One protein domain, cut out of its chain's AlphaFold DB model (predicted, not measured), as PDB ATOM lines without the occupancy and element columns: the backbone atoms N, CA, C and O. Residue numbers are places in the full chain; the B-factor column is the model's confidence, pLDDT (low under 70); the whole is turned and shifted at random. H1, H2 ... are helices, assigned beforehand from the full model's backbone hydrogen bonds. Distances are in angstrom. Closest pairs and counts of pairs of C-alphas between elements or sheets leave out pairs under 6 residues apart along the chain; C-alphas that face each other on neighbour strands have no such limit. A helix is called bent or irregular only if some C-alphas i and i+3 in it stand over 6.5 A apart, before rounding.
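This is residues 50 to 139 of the 148 residues of an uncharacterized protein of Candidatus Bathyarchaeota archaeon (UniProt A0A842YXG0). One long kinked helix, H1, has H3 running back along it; H4 continues to one end of this loose rod, and H2 crosses beside H1 and H3 toward the other. The 90 printed residues hold four named helices, H1 to H4 in order: all helix. Radius of gyration of the C-alphas is 15.2 A; spans are 51 by 25 by 17 A.

Find C-alpha 51 at (195.351, 196.643, 86.291); H1, residues 51 to 77, runs 31.9 A, irregular, C-alphas 68 and 71 being 7.8 A apart. H2 is residues 90 to 100, H3 109 to 123; H4, 126 to 138, ends at (183.436, 202.929, 87.341).

From H1, the hub, residues 61 to 72 touch H3, closest C-alphas Val 65 and Ala 114, 5.3 A, a shallow tilt of 26 degrees, opposite ways. H2 touches H1, closest C-alphas Val 91 and Ser 66, 6.3 A, at a steep tilt of 45 degrees. O i to N i+4 pairs are within hydrogen-bond range throughout H2 and H3, 21 of 23 in H1, 7 of 9 in H4.

C-alphas 105 and 139 are farthest apart, 51.3 A. The printed part has no cut; link H1 to H2 is long; residue 138 is under pLDDT 70.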
ATOM      1  N   PRO A  50     191.609 198.524  87.192       82.06
ATOM      2  CA  PRO A  50     192.469 199.162  86.201       82.06
ATOM      3  C   PRO A  50     193.916 198.668  86.372       82.06
ATOM      4  O   PRO A  50     194.823 199.386  86.793       82.06
ATOM      5  N   TYR A  51     194.133 197.400  86.026       85.44
ATOM      6  CA  TYR A  51     195.351 196.643  86.291       85.44
ATOM      7  C   TYR A  51     196.585 197.254  85.624       85.44
ATOM      8  O   TYR A  51     197.654 197.316  86.224       85.44
ATOM      9  N   LEU A  52     196.437 197.775  84.402       87.31
ATOM     10  CA  LEU A  52     197.525 198.459  83.697       87.31
ATOM     11  C   LEU A  52     197.920 199.771  84.383       87.31
ATOM     12  O   LEU A  52     199.106 200.092  84.457       87.31
ATOM     13  N   HIS A  53     196.942 200.512  84.912       87.38
ATOM     14  CA  HIS A  53     197.209 201.726  85.681       87.38
ATOM     15  C   HIS A  53     197.922 201.390  86.990       87.38
ATOM     16  O   HIS A  53     198.931 202.013  87.312       87.38
ATOM     17  N   PHE A  54     197.459 200.351  87.693       88.00
ATOM     18  CA  PHE A  54     198.120 199.845  88.895       88.00
ATOM     19  C   PHE A  54     199.576 199.461  88.621       88.00
ATOM     20  O   PHE A  54     200.479 199.933  89.304       88.00
ATOM     21  N   HIS A  55     199.814 198.671  87.572       90.00
ATOM     22  CA  HIS A  55     201.164 198.277  87.174       90.00
ATOM     23  C   HIS A  55     202.046 199.472  86.869       90.00
ATOM     24  O   HIS A  55     203.177 199.522  87.339       90.00
ATOM     25  N   ARG A  56     201.536 200.458  86.128       90.94
ATOM     26  CA  ARG A  56     202.287 201.678  85.817       90.94
ATOM     27  C   ARG A  56     202.674 202.447  87.080       90.94
ATOM     28  O   ARG A  56     203.798 202.934  87.169       90.94
ATOM     29  N   VAL A  57     201.767 202.531  88.050       90.81
ATOM     30  CA  VAL A  57     202.024 203.145  89.356       90.81
ATOM     31  C   VAL A  57     203.111 202.380  90.118       90.81
ATOM     32  O   VAL A  57     204.109 202.978  90.521       90.81
ATOM     33  N   CYS A  58     202.971 201.059  90.258       91.19
ATOM     34  CA  CYS A  58     203.975 200.218  90.912       91.19
ATOM     35  C   CYS A  58     205.341 200.328  90.228       91.19
ATOM     36  O   CYS A  58     206.372 200.392  90.895       91.19
ATOM     37  N   TRP A  59     205.355 200.389  88.899       93.00
ATOM     38  CA  TRP A  59     206.574 200.541  88.121       93.00
ATOM     39  C   TRP A  59     207.270 201.873  88.384       93.00
ATOM     40  O   TRP A  59     208.483 201.903  88.580       93.00
ATOM     41  N   GLY A  60     206.508 202.969  88.430       92.50
ATOM     42  CA  GLY A  60     207.031 204.292  88.768       92.50
ATOM     43  C   GLY A  60     207.657 204.315  90.163       92.50
ATOM     44  O   GLY A  60     208.790 204.760  90.325       92.50
ATOM     45  N   MET A  61     206.969 203.729  91.143       92.50
ATOM     46  CA  MET A  61     207.452 203.618  92.520       92.50
ATOM     47  C   MET A  61     208.739 202.788  92.620       92.50
ATOM     48  O   MET A  61     209.717 203.220  93.228       92.50
ATOM     49  N   LEU A  62     208.786 201.618  91.974       93.62
ATOM     50  CA  LEU A  62     209.992 200.787  91.936       93.62
ATOM     51  C   LEU A  62     211.148 201.475  91.197       93.62
ATOM     52  O   LEU A  62     212.305 201.297  91.579       93.62
ATOM     53  N   SER A  63     210.847 202.275  90.170       93.62
ATOM     54  CA  SER A  63     211.847 203.052  89.427       93.62
ATOM     55  C   SER A  63     212.468 204.116  90.326       93.62
ATOM     56  O   SER A  63     213.690 204.178  90.430       93.62
ATOM     57  N   ALA A  64     211.643 204.862  91.069       93.88
ATOM     58  CA  ALA A  64     212.110 205.857  92.032       93.88
ATOM     59  C   ALA A  64     212.982 205.229  93.136       93.88
ATOM     60  O   ALA A  64     214.059 205.737  93.458       93.88
ATOM     61  N   VAL A  65     212.564 204.077  93.675       94.88
ATOM     62  CA  VAL A  65     213.357 203.322  94.659       94.88
ATOM     63  C   VAL A  65     214.691 202.870  94.058       94.88
ATOM     64  O   VAL A  65     215.739 203.017  94.693       94.88
ATOM     65  N   SER A  66     214.679 202.338  92.831       92.94
ATOM     66  CA  SER A  66     215.894 201.917  92.134       92.94
ATOM     67  C   SER A  66     216.850 203.079  91.909       92.94
ATOM     68  O   SER A  66     218.028 202.935  92.222       92.94
ATOM     69  N   ASP A  67     216.364 204.226  91.436       93.31
ATOM     70  CA  ASP A  67     217.185 205.413  91.202       93.31
ATOM     71  C   ASP A  67     217.863 205.888  92.494       93.31
ATOM     72  O   ASP A  67     219.072 206.139  92.495       93.31
ATOM     73  N   SER A  68     217.130 205.911  93.613       93.94
ATOM     74  CA  SER A  68     217.683 206.291  94.919       93.94
ATOM     75  C   SER A  68     218.750 205.320  95.433       93.94
ATOM     76  O   SER A  68     219.661 205.744  96.142       93.94
ATOM     77  N   CYS A  69     218.648 204.029  95.110       92.06
ATOM     78  CA  CYS A  69     219.563 202.997  95.610       92.06
ATOM     79  C   CYS A  69     220.662 202.618  94.598       92.06
ATOM     80  O   CYS A  69     221.573 201.846  94.919       92.06
ATOM     81  N   ARG A  70     220.595 203.133  93.361       89.50
ATOM     82  CA  ARG A  70     221.369 202.647  92.207       89.50
ATOM     83  C   ARG A  70     222.869 202.635  92.465       89.50
ATOM     84  O   ARG A  70     223.521 201.639  92.174       89.50
ATOM     85  N   GLN A  71     223.422 203.719  93.002       88.31
ATOM     86  CA  GLN A  71     224.871 203.847  93.196       88.31
ATOM     87  C   GLN A  71     225.419 202.805  94.181       88.31
ATOM     88  O   GLN A  71     226.420 202.145  93.902       88.31
ATOM     89  N   ASP A  72     224.741 202.605  95.309       87.00
ATOM     90  CA  ASP A  72     225.171 201.652  96.335       87.00
ATOM     91  C   ASP A  72     224.975 200.197  95.895       87.00
ATOM     92  O   ASP A  72     225.807 199.333  96.198       87.00
ATOM     93  N   LEU A  73     223.891 199.917  95.166       87.25
ATOM     94  CA  LEU A  73     223.610 198.589  94.622       87.25
ATOM     95  C   LEU A  73     224.576 198.230  93.485       87.25
ATOM     96  O   LEU A  73     225.116 197.126  93.494       87.25
ATOM     97  N   LEU A  74     224.906 199.171  92.592       88.75
ATOM     98  CA  LEU A  74     225.936 198.979  91.564       88.75
ATOM     99  C   LEU A  74     227.308 198.674  92.170       88.75
ATOM    100  O   LEU A  74     228.008 197.796  91.675       88.75
ATOM    101  N   ARG A  75     227.689 199.354  93.259       87.31
ATOM    102  CA  ARG A  75     228.963 199.089  93.949       87.31
ATOM    103  C   ARG A  75     229.003 197.720  94.623       87.31
ATOM    104  O   ARG A  75     230.073 197.133  94.724       87.31
ATOM    105  N   SER A  76     227.863 197.247  95.123       84.94
ATOM    106  CA  SER A  76     227.792 196.017  95.921       84.94
ATOM    107  C   SER A  76     227.584 194.763  95.063       84.94
ATOM    108  O   SER A  76     228.104 193.707  95.397       84.94
ATOM    109  N   ILE A  77     226.815 194.871  93.977       85.44
ATOM    110  CA  ILE A  77     226.378 193.737  93.140       85.44
ATOM    111  C   ILE A  77     227.070 193.755  91.769       85.44
ATOM    112  O   ILE A  77     227.254 192.709  91.151       85.44
ATOM    113  N   GLY A  78     227.477 194.934  91.294       85.12
ATOM    114  CA  GLY A  78     228.081 195.129  89.979       85.12
ATOM    115  C   GLY A  78     227.083 195.579  88.900       85.12
ATOM    116  O   GLY A  78     225.891 195.757  89.161       85.12
ATOM    117  N   PRO A  79     227.558 195.765  87.655       80.56
ATOM    118  CA  PRO A  79     226.784 196.369  86.565       80.56
ATOM    119  C   PRO A  79     225.591 195.523  86.087       80.56
ATOM    120  O   PRO A  79     224.704 196.046  85.421       80.56
ATOM    121  N   GLY A  80     225.530 194.235  86.444       77.75
ATOM    122  CA  GLY A  80     224.420 193.336  86.096       77.75
ATOM    123  C   GLY A  80     223.181 193.438  86.996       77.75
ATOM    124  O   GLY A  80     222.238 192.677  86.797       77.75
ATOM    125  N   TYR A  81     223.183 194.338  87.986       75.62
ATOM    126  CA  TYR A  81     222.131 194.464  89.006       75.62
ATOM    127  C   TYR A  81     220.732 194.754  88.423       75.62
ATOM    128  O   TYR A  81     219.756 194.167  88.882       75.62
ATOM    129  N   LEU A  82     220.628 195.602  87.394       81.19
ATOM    130  CA  LEU A  82     219.384 195.926  86.677       81.19
ATOM    131  C   LEU A  82     219.703 196.298  85.222       81.19
ATOM    132  O   LEU A  82     219.546 197.435  84.791       81.19
ATOM    133  N   ASP A  83     220.196 195.325  84.466       82.12
ATOM    134  CA  ASP A  83     220.511 195.455  83.034       82.12
ATOM    135  C   ASP A  83     219.274 195.673  82.142       82.12
ATOM    136  O   ASP A  83     219.395 196.170  81.024       82.12
ATOM    137  N   LYS A  84     218.085 195.280  82.611       84.81
ATOM    138  CA  LYS A  84     216.818 195.403  81.886       84.81
ATOM    139  C   LYS A  84     215.725 195.924  82.799       84.81
ATOM    140  O   LYS A  84     215.626 195.514  83.953       84.81
ATOM    141  N   GLU A  85     214.826 196.715  82.227       81.94
ATOM    142  CA  GLU A  85     213.621 197.195  82.904       81.94
ATOM    143  C   GLU A  85     212.805 196.048  83.514       81.94
ATOM    144  O   GLU A  85     212.430 196.127  84.675       81.94
ATOM    145  N   CYS A  86     212.634 194.917  82.818       84.81
ATOM    146  CA  CYS A  86     211.894 193.758  83.345       84.81
ATOM    147  C   CYS A  86     212.437 193.193  84.672       84.81
ATOM    148  O   CYS A  86     211.730 192.451  85.351       84.81
ATOM    149  N   LYS A  87     213.673 193.535  85.055       87.12
ATOM    150  CA  LYS A  87     214.282 193.127  86.323       87.12
ATOM    151  C   LYS A  87     214.008 194.088  87.475       87.12
ATOM    152  O   LYS A  87     214.357 193.764  88.606       87.12
ATOM    153  N   LEU A  88     213.368 195.229  87.227       88.94
ATOM    154  CA  LEU A  88     213.099 196.253  88.232       88.94
ATOM    155  C   LEU A  88     212.463 195.704  89.526       88.94
ATOM    156  O   LEU A  88     212.932 196.088  90.595       88.94
ATOM    157  N   PRO A  89     211.510 194.745  89.498       89.75
ATOM    158  CA  PRO A  89     210.968 194.154  90.725       89.75
ATOM    159  C   PRO A  89     212.013 193.478  91.632       89.75
ATOM    160  O   PRO A  89     211.824 193.411  92.846       89.75
ATOM    161  N   PHE A  90     213.146 193.019  91.088       90.62
ATOM    162  CA  PHE A  90     214.218 192.404  91.876       90.62
ATOM    163  C   PHE A  90     214.977 193.404  92.752       90.62
ATOM    164  O   PHE A  90     215.681 192.978  93.670       90.62
ATOM    165  N   VAL A  91     214.807 194.719  92.544       93.00
ATOM    166  CA  VAL A  91     215.428 195.751  93.390       93.00
ATOM    167  C   VAL A  91     215.119 195.546  94.869       93.00
ATOM    168  O   VAL A  91     216.012 195.679  95.704       93.00
ATOM    169  N   VAL A  92     213.892 195.128  95.191       92.62
ATOM    170  CA  VAL A  92     213.459 194.847  96.565       92.62
ATOM    171  C   VAL A  92     214.285 193.709  97.160       92.62
ATOM    172  O   VAL A  92     214.796 193.824  98.272       92.62
ATOM    173  N   GLY A  93     214.482 192.634  96.394       92.19
ATOM    174  CA  GLY A  93     215.311 191.502  96.801       92.19
ATOM    175  C   GLY A  93     216.748 191.930  97.082       92.19
ATOM    176  O   GLY A  93     217.290 191.599  98.131       92.19
ATOM    177  N   TYR A  94     217.340 192.737  96.205       91.62
ATOM    178  CA  TYR A  94     218.700 193.240  96.397       91.62
ATOM    179  C   TYR A  94     218.847 194.133  97.632       91.62
ATOM    180  O   TYR A  94     219.815 193.985  98.380       91.62
ATOM    181  N   ILE A  95     217.875 195.011  97.887       93.38
ATOM    182  CA  ILE A  95     217.838 195.843  99.095       93.38
ATOM    183  C   ILE A  95     217.778 194.955 100.346       93.38
ATOM    184  O   ILE A  95     218.558 195.149 101.279       93.38
ATOM    185  N   LEU A  96     216.906 193.941 100.356       94.00
ATOM    186  CA  LEU A  96     216.765 193.017 101.485       94.00
ATOM    187  C   LEU A  96     218.009 192.149 101.693       94.00
ATOM    188  O   LEU A  96     218.446 191.969 102.827       94.00
ATOM    189  N   MET A  97     218.612 191.646 100.617       91.56
ATOM    190  CA  MET A  97     219.855 190.876 100.681       91.56
ATOM    191  C   MET A  97     221.019 191.711 101.229       91.56
ATOM    192  O   MET A  97     221.872 191.198 101.954       91.56
ATOM    193  N   GLN A  98     221.067 193.009 100.927       90.94
ATOM    194  CA  GLN A  98     222.062 193.904 101.514       90.94
ATOM    195  C   GLN A  98     221.763 194.194 102.999       90.94
ATOM    196  O   GLN A  98     222.675 194.191 103.834       90.94
ATOM    197  N   ALA A  99     220.487 194.375 103.345       92.62
ATOM    198  CA  ALA A  99     220.025 194.607 104.713       92.62
ATOM    199  C   ALA A  99     220.185 193.385 105.635       92.62
ATOM    200  O   ALA A  99     220.294 193.548 106.855       92.62
ATOM    201  N   SER A 100     220.224 192.176 105.067       93.25
ATOM    202  CA  SER A 100     220.485 190.923 105.783       93.25
ATOM    203  C   SER A 100     221.971 190.569 105.880       93.25
ATOM    204  O   SER A 100     222.336 189.706 106.672       93.25
ATOM    205  N   GLY A 101     222.837 191.234 105.106       89.25
ATOM    206  CA  GLY A 101     224.259 190.893 105.001       89.25
ATOM    207  C   GLY A 101     224.559 189.717 104.058       89.25
ATOM    208  O   GLY A 101     225.680 189.220 104.021       89.25
ATOM    209  N   ALA A 102     223.590 189.274 103.252       87.56
ATOM    210  CA  ALA A 102     223.814 188.230 102.248       87.56
ATOM    211  C   ALA A 102     224.745 188.683 101.103       87.56
ATOM    212  O   ALA A 102     225.345 187.850 100.431       87.56
ATOM    213  N   LEU A 103     224.881 189.996 100.886       81.56
ATOM    214  CA  LEU A 103     225.763 190.605  99.875       81.56
ATOM    215  C   LEU A 103     227.052 191.196 100.478       81.56
ATOM    216  O   LEU A 103     227.670 192.076  99.882       81.56
ATOM    217  N   GLY A 104     227.443 190.751 101.677       83.69
ATOM    218  CA  GLY A 104     228.611 191.250 102.406       83.69
ATOM    219  C   GLY A 104     228.228 191.947 103.714       83.69
ATOM    220  O   GLY A 104     227.265 191.546 104.364       83.69
ATOM    221  N   PRO A 105     228.960 192.988 104.153       85.19
ATOM    222  CA  PRO A 105     228.633 193.685 105.391       85.19
ATOM    223  C   PRO A 105     227.204 194.222 105.361       85.19
ATOM    224  O   PRO A 105     226.787 194.850 104.384       85.19
ATOM    225  N   ARG A 106     226.471 194.001 106.454       90.38
ATOM    226  CA  ARG A 106     225.099 194.484 106.612       90.38
ATOM    227  C   ARG A 106     225.044 195.998 106.410       90.38
ATOM    228  O   ARG A 106     225.674 196.742 107.161       90.38
ATOM    229  N   LYS A 107     224.253 196.454 105.437       88.94
ATOM    230  CA  LYS A 107     224.000 197.881 105.186       88.94
ATOM    231  C   LYS A 107     222.505 198.132 105.095       88.94
ATOM    232  O   LYS A 107     221.813 197.521 104.291       88.94
ATOM    233  N   LEU A 108     222.021 199.053 105.923       92.31
ATOM    234  CA  LEU A 108     220.617 199.470 105.947       92.31
ATOM    235  C   LEU A 108     220.370 200.756 105.148       92.31
ATOM    236  O   LEU A 108     219.230 201.194 105.066       92.31
ATOM    237  N   THR A 109     221.406 201.358 104.553       92.50
ATOM    238  CA  THR A 109     221.306 202.645 103.843       92.50
ATOM    239  C   THR A 109     220.256 202.599 102.739       92.50
ATOM    240  O   THR A 109     219.343 203.418 102.738       92.50
ATOM    241  N   ASN A 110     220.313 201.586 101.873       92.81
ATOM    242  CA  ASN A 110     219.330 201.391 100.808       92.81
ATOM    243  C   ASN A 110     217.936 201.031 101.333       92.81
ATOM    244  O   ASN A 110     216.940 201.407 100.729       92.81
ATOM    245  N   PHE A 111     217.846 200.332 102.467       94.38
ATOM    246  CA  PHE A 111     216.559 200.001 103.081       94.38
ATOM    247  C   PHE A 111     215.855 201.261 103.604       94.38
ATOM    248  O   PHE A 111     214.677 201.474 103.330       94.38
ATOM    249  N   VAL A 112     216.597 202.134 104.292       95.44
ATOM    250  CA  VAL A 112     216.092 203.425 104.783       95.44
ATOM    251  C   VAL A 112     215.783 204.376 103.624       95.44
ATOM    252  O   VAL A 112     214.751 205.039 103.642       95.44
ATOM    253  N   ALA A 113     216.640 204.424 102.599       94.75
ATOM    254  CA  ALA A 113     216.402 205.238 101.410       94.75
ATOM    255  C   ALA A 113     215.130 204.799 100.668       94.75
ATOM    256  O   ALA A 113     214.303 205.641 100.325       94.75
ATOM    257  N   ALA A 114     214.933 203.490 100.492       95.44
ATOM    258  CA  ALA A 114     213.721 202.948  99.894       95.44
ATOM    259  C   ALA A 114     212.476 203.311 100.711       95.44
ATOM    260  O   ALA A 114     211.511 203.797 100.133       95.44
ATOM    261  N   ALA A 115     212.507 203.145 102.038       95.69
ATOM    262  CA  ALA A 115     211.391 203.527 102.904       95.69
ATOM    263  C   ALA A 115     211.020 205.010 102.739       95.69
ATOM    264  O   ALA A 115     209.861 205.328 102.504       95.69
ATOM    265  N   LYS A 116     212.016 205.904 102.737       95.88
ATOM    266  CA  LYS A 116     211.794 207.339 102.534       95.88
ATOM    267  C   LYS A 116     211.147 207.650 101.180       95.88
ATOM    268  O   LYS A 116     210.205 208.431 101.126       95.88
ATOM    269  N   VAL A 117     211.634 207.043 100.097       95.25
ATOM    270  CA  VAL A 117     211.041 207.224  98.760       95.25
ATOM    271  C   VAL A 117     209.599 206.724  98.736       95.25
ATOM    272  O   VAL A 117     208.733 207.379  98.171       95.25
ATOM    273  N   ILE A 118     209.330 205.582  99.368       93.38
ATOM    274  CA  ILE A 118     207.980 205.025  99.466       93.38
ATOM    275  C   ILE A 118     207.055 205.992 100.209       93.38
ATOM    276  O   ILE A 118     205.978 206.289  99.700       93.38
ATOM    277  N   ASP A 119     207.482 206.527 101.352       93.81
ATOM    278  CA  ASP A 119     206.703 207.500 102.120       93.81
ATOM    279  C   ASP A 119     206.446 208.786 101.319       93.81
ATOM    280  O   ASP A 119     205.332 209.309 101.323       93.81
ATOM    281  N   GLU A 120     207.442 209.278 100.576       93.06
ATOM    282  CA  GLU A 120     207.294 210.438  99.690       93.06
ATOM    283  C   GLU A 120     206.303 210.174  98.547       93.06
ATOM    284  O   GLU A 120     205.455 211.018  98.261       93.06
ATOM    285  N   GLU A 121     206.377 209.013  97.893       89.75
ATOM    286  CA  GLU A 121     205.447 208.634  96.823       89.75
ATOM    287  C   GLU A 121     204.021 208.442  97.353       89.75
ATOM    288  O   GLU A 121     203.057 208.914  96.747       89.75
ATOM    289  N   LEU A 122     203.865 207.821  98.523       88.00
ATOM    290  CA  LEU A 122     202.569 207.707  99.188       88.00
ATOM    291  C   LEU A 122     202.015 209.089  99.562       88.00
ATOM    292  O   LEU A 122     200.845 209.365  99.296       88.00
ATOM    293  N   GLY A 123     202.861 209.985 100.078       87.25
ATOM    294  CA  GLY A 123     202.511 211.372 100.391       87.25
ATOM    295  C   GLY A 123     202.095 212.206  99.172       87.25
ATOM    296  O   GLY A 123     201.300 213.133  99.309       87.25
ATOM    297  N   LYS A 124     202.551 211.852  97.962       85.88
ATOM    298  CA  LYS A 124     202.101 212.464  96.694       85.88
ATOM    299  C   LYS A 124     200.705 211.999  96.254       85.88
ATOM    300  O   LYS A 124     200.231 212.424  95.201       85.88
ATOM    301  N   GLY A 125     200.041 211.132  97.020       81.81
ATOM    302  CA  GLY A 125     198.702 210.633  96.699       81.81
ATOM    303  C   GLY A 125     198.706 209.505  95.667       81.81
ATOM    304  O   GLY A 125     197.686 209.238  95.033       81.81
ATOM    305  N   VAL A 126     199.832 208.804  95.493       78.38
ATOM    306  CA  VAL A 126     199.908 207.629  94.611       78.38
ATOM    307  C   VAL A 126     198.890 206.554  95.024       78.38
ATOM    308  O   VAL A 126     198.269 205.935  94.157       78.38
ATOM    309  N   GLY A 127     198.643 206.394  96.331       72.44
ATOM    310  CA  GLY A 127     197.592 205.512  96.856       72.44
ATOM    311  C   GLY A 127     196.176 205.922  96.425       72.44
ATOM    312  O   GLY A 127     195.357 205.066  96.087       72.44
ATOM    313  N   ASP A 128     195.914 207.225  96.324       81.31
ATOM    314  CA  ASP A 128     194.624 207.774  95.894       81.31
ATOM    315  C   ASP A 128     194.428 207.724  94.377       81.31
ATOM    316  O   ASP A 128     193.293 207.753  93.895       81.31
ATOM    317  N   SER A 129     195.509 207.595  93.601       82.62
ATOM    318  CA  SER A 129     195.439 207.509  92.140       82.62
ATOM    319  C   SER A 129     194.504 206.382  91.688       82.62
ATOM    320  O   SER A 129     193.658 206.584  90.818       82.62
ATOM    321  N   MET A 130     194.583 205.219  92.336       80.31
ATOM    322  CA  MET A 130     193.729 204.068  92.040       80.31
ATOM    323  C   MET A 130     192.254 204.347  92.349       80.31
ATOM    324  O   MET A 130     191.367 204.088  91.533       80.31
ATOM    325  N   LEU A 131     191.996 204.936  93.517       79.38
ATOM    326  CA  LEU A 131     190.653 205.309  93.949       79.38
ATOM    327  C   LEU A 131     190.046 206.359  93.018       79.38
ATOM    328  O   LEU A 131     188.852 206.307  92.734       79.38
ATOM    329  N   SER A 132     190.860 207.279  92.496       80.38
ATOM    330  CA  SER A 132     190.416 208.284  91.532       80.38
ATOM    331  C   SER A 132     189.922 207.650  90.227       80.38
ATOM    332  O   SER A 132     188.870 208.041  89.722       80.38
ATOM    333  N   VAL A 133     190.616 206.621  89.726       81.00
ATOM    334  CA  VAL A 133     190.226 205.886  88.513       81.00
ATOM    335  C   VAL A 133     188.946 205.091  88.762       81.00
ATOM    336  O   VAL A 133     187.999 205.200  87.987       81.00
ATOM    337  N   LEU A 134     188.856 204.373  89.884       77.62
ATOM    338  CA  LEU A 134     187.654 203.614  90.249       77.62
ATOM    339  C   LEU A 134     186.425 204.518  90.448       77.62
ATOM    340  O   LEU A 134     185.329 204.184  89.995       77.62
ATOM    341  N   ARG A 135     186.597 205.695  91.059       78.94
ATOM    342  CA  ARG A 135     185.517 206.682  91.212       78.94
ATOM    343  C   ARG A 135     185.091 207.266  89.865       78.94
ATOM    344  O   ARG A 135     183.898 207.317  89.582       78.94
ATOM    345  N   LYS A 136     186.049 207.696  89.037       78.19
ATOM    346  CA  LYS A 136     185.780 208.417  87.784       78.19
ATOM    347  C   LYS A 136     185.261 207.513  86.668       78.19
ATOM    348  O   LYS A 136     184.346 207.905  85.955       78.19
ATOM    349  N   GLU A 137     185.849 206.333  86.497       73.12
ATOM    350  CA  GLU A 137     185.550 205.457  85.357       73.12
ATOM    351  C   GLU A 137     184.487 204.405  85.665       73.12
ATOM    352  O   GLU A 137     183.817 203.929  84.751       73.12
ATOM    353  N   LYS A 138     184.333 204.021  86.938       67.69
ATOM    354  CA  LYS A 138     183.436 202.929  87.341       67.69
ATOM    355  C   LYS A 138     182.309 203.373  88.269       67.69
ATOM    356  O   LYS A 138     181.437 202.565  88.569       67.69
ATOM    357  N   GLY A 139     182.302 204.636  88.708       71.00
ATOM    358  CA  GLY A 139     181.251 205.178  89.572       71.00
ATOM    359  C   GLY A 139     181.153 204.473  90.925       71.00
ATOM    360  O   GLY A 139     180.081 204.472  91.520       71.00
TER     361      GLY A 139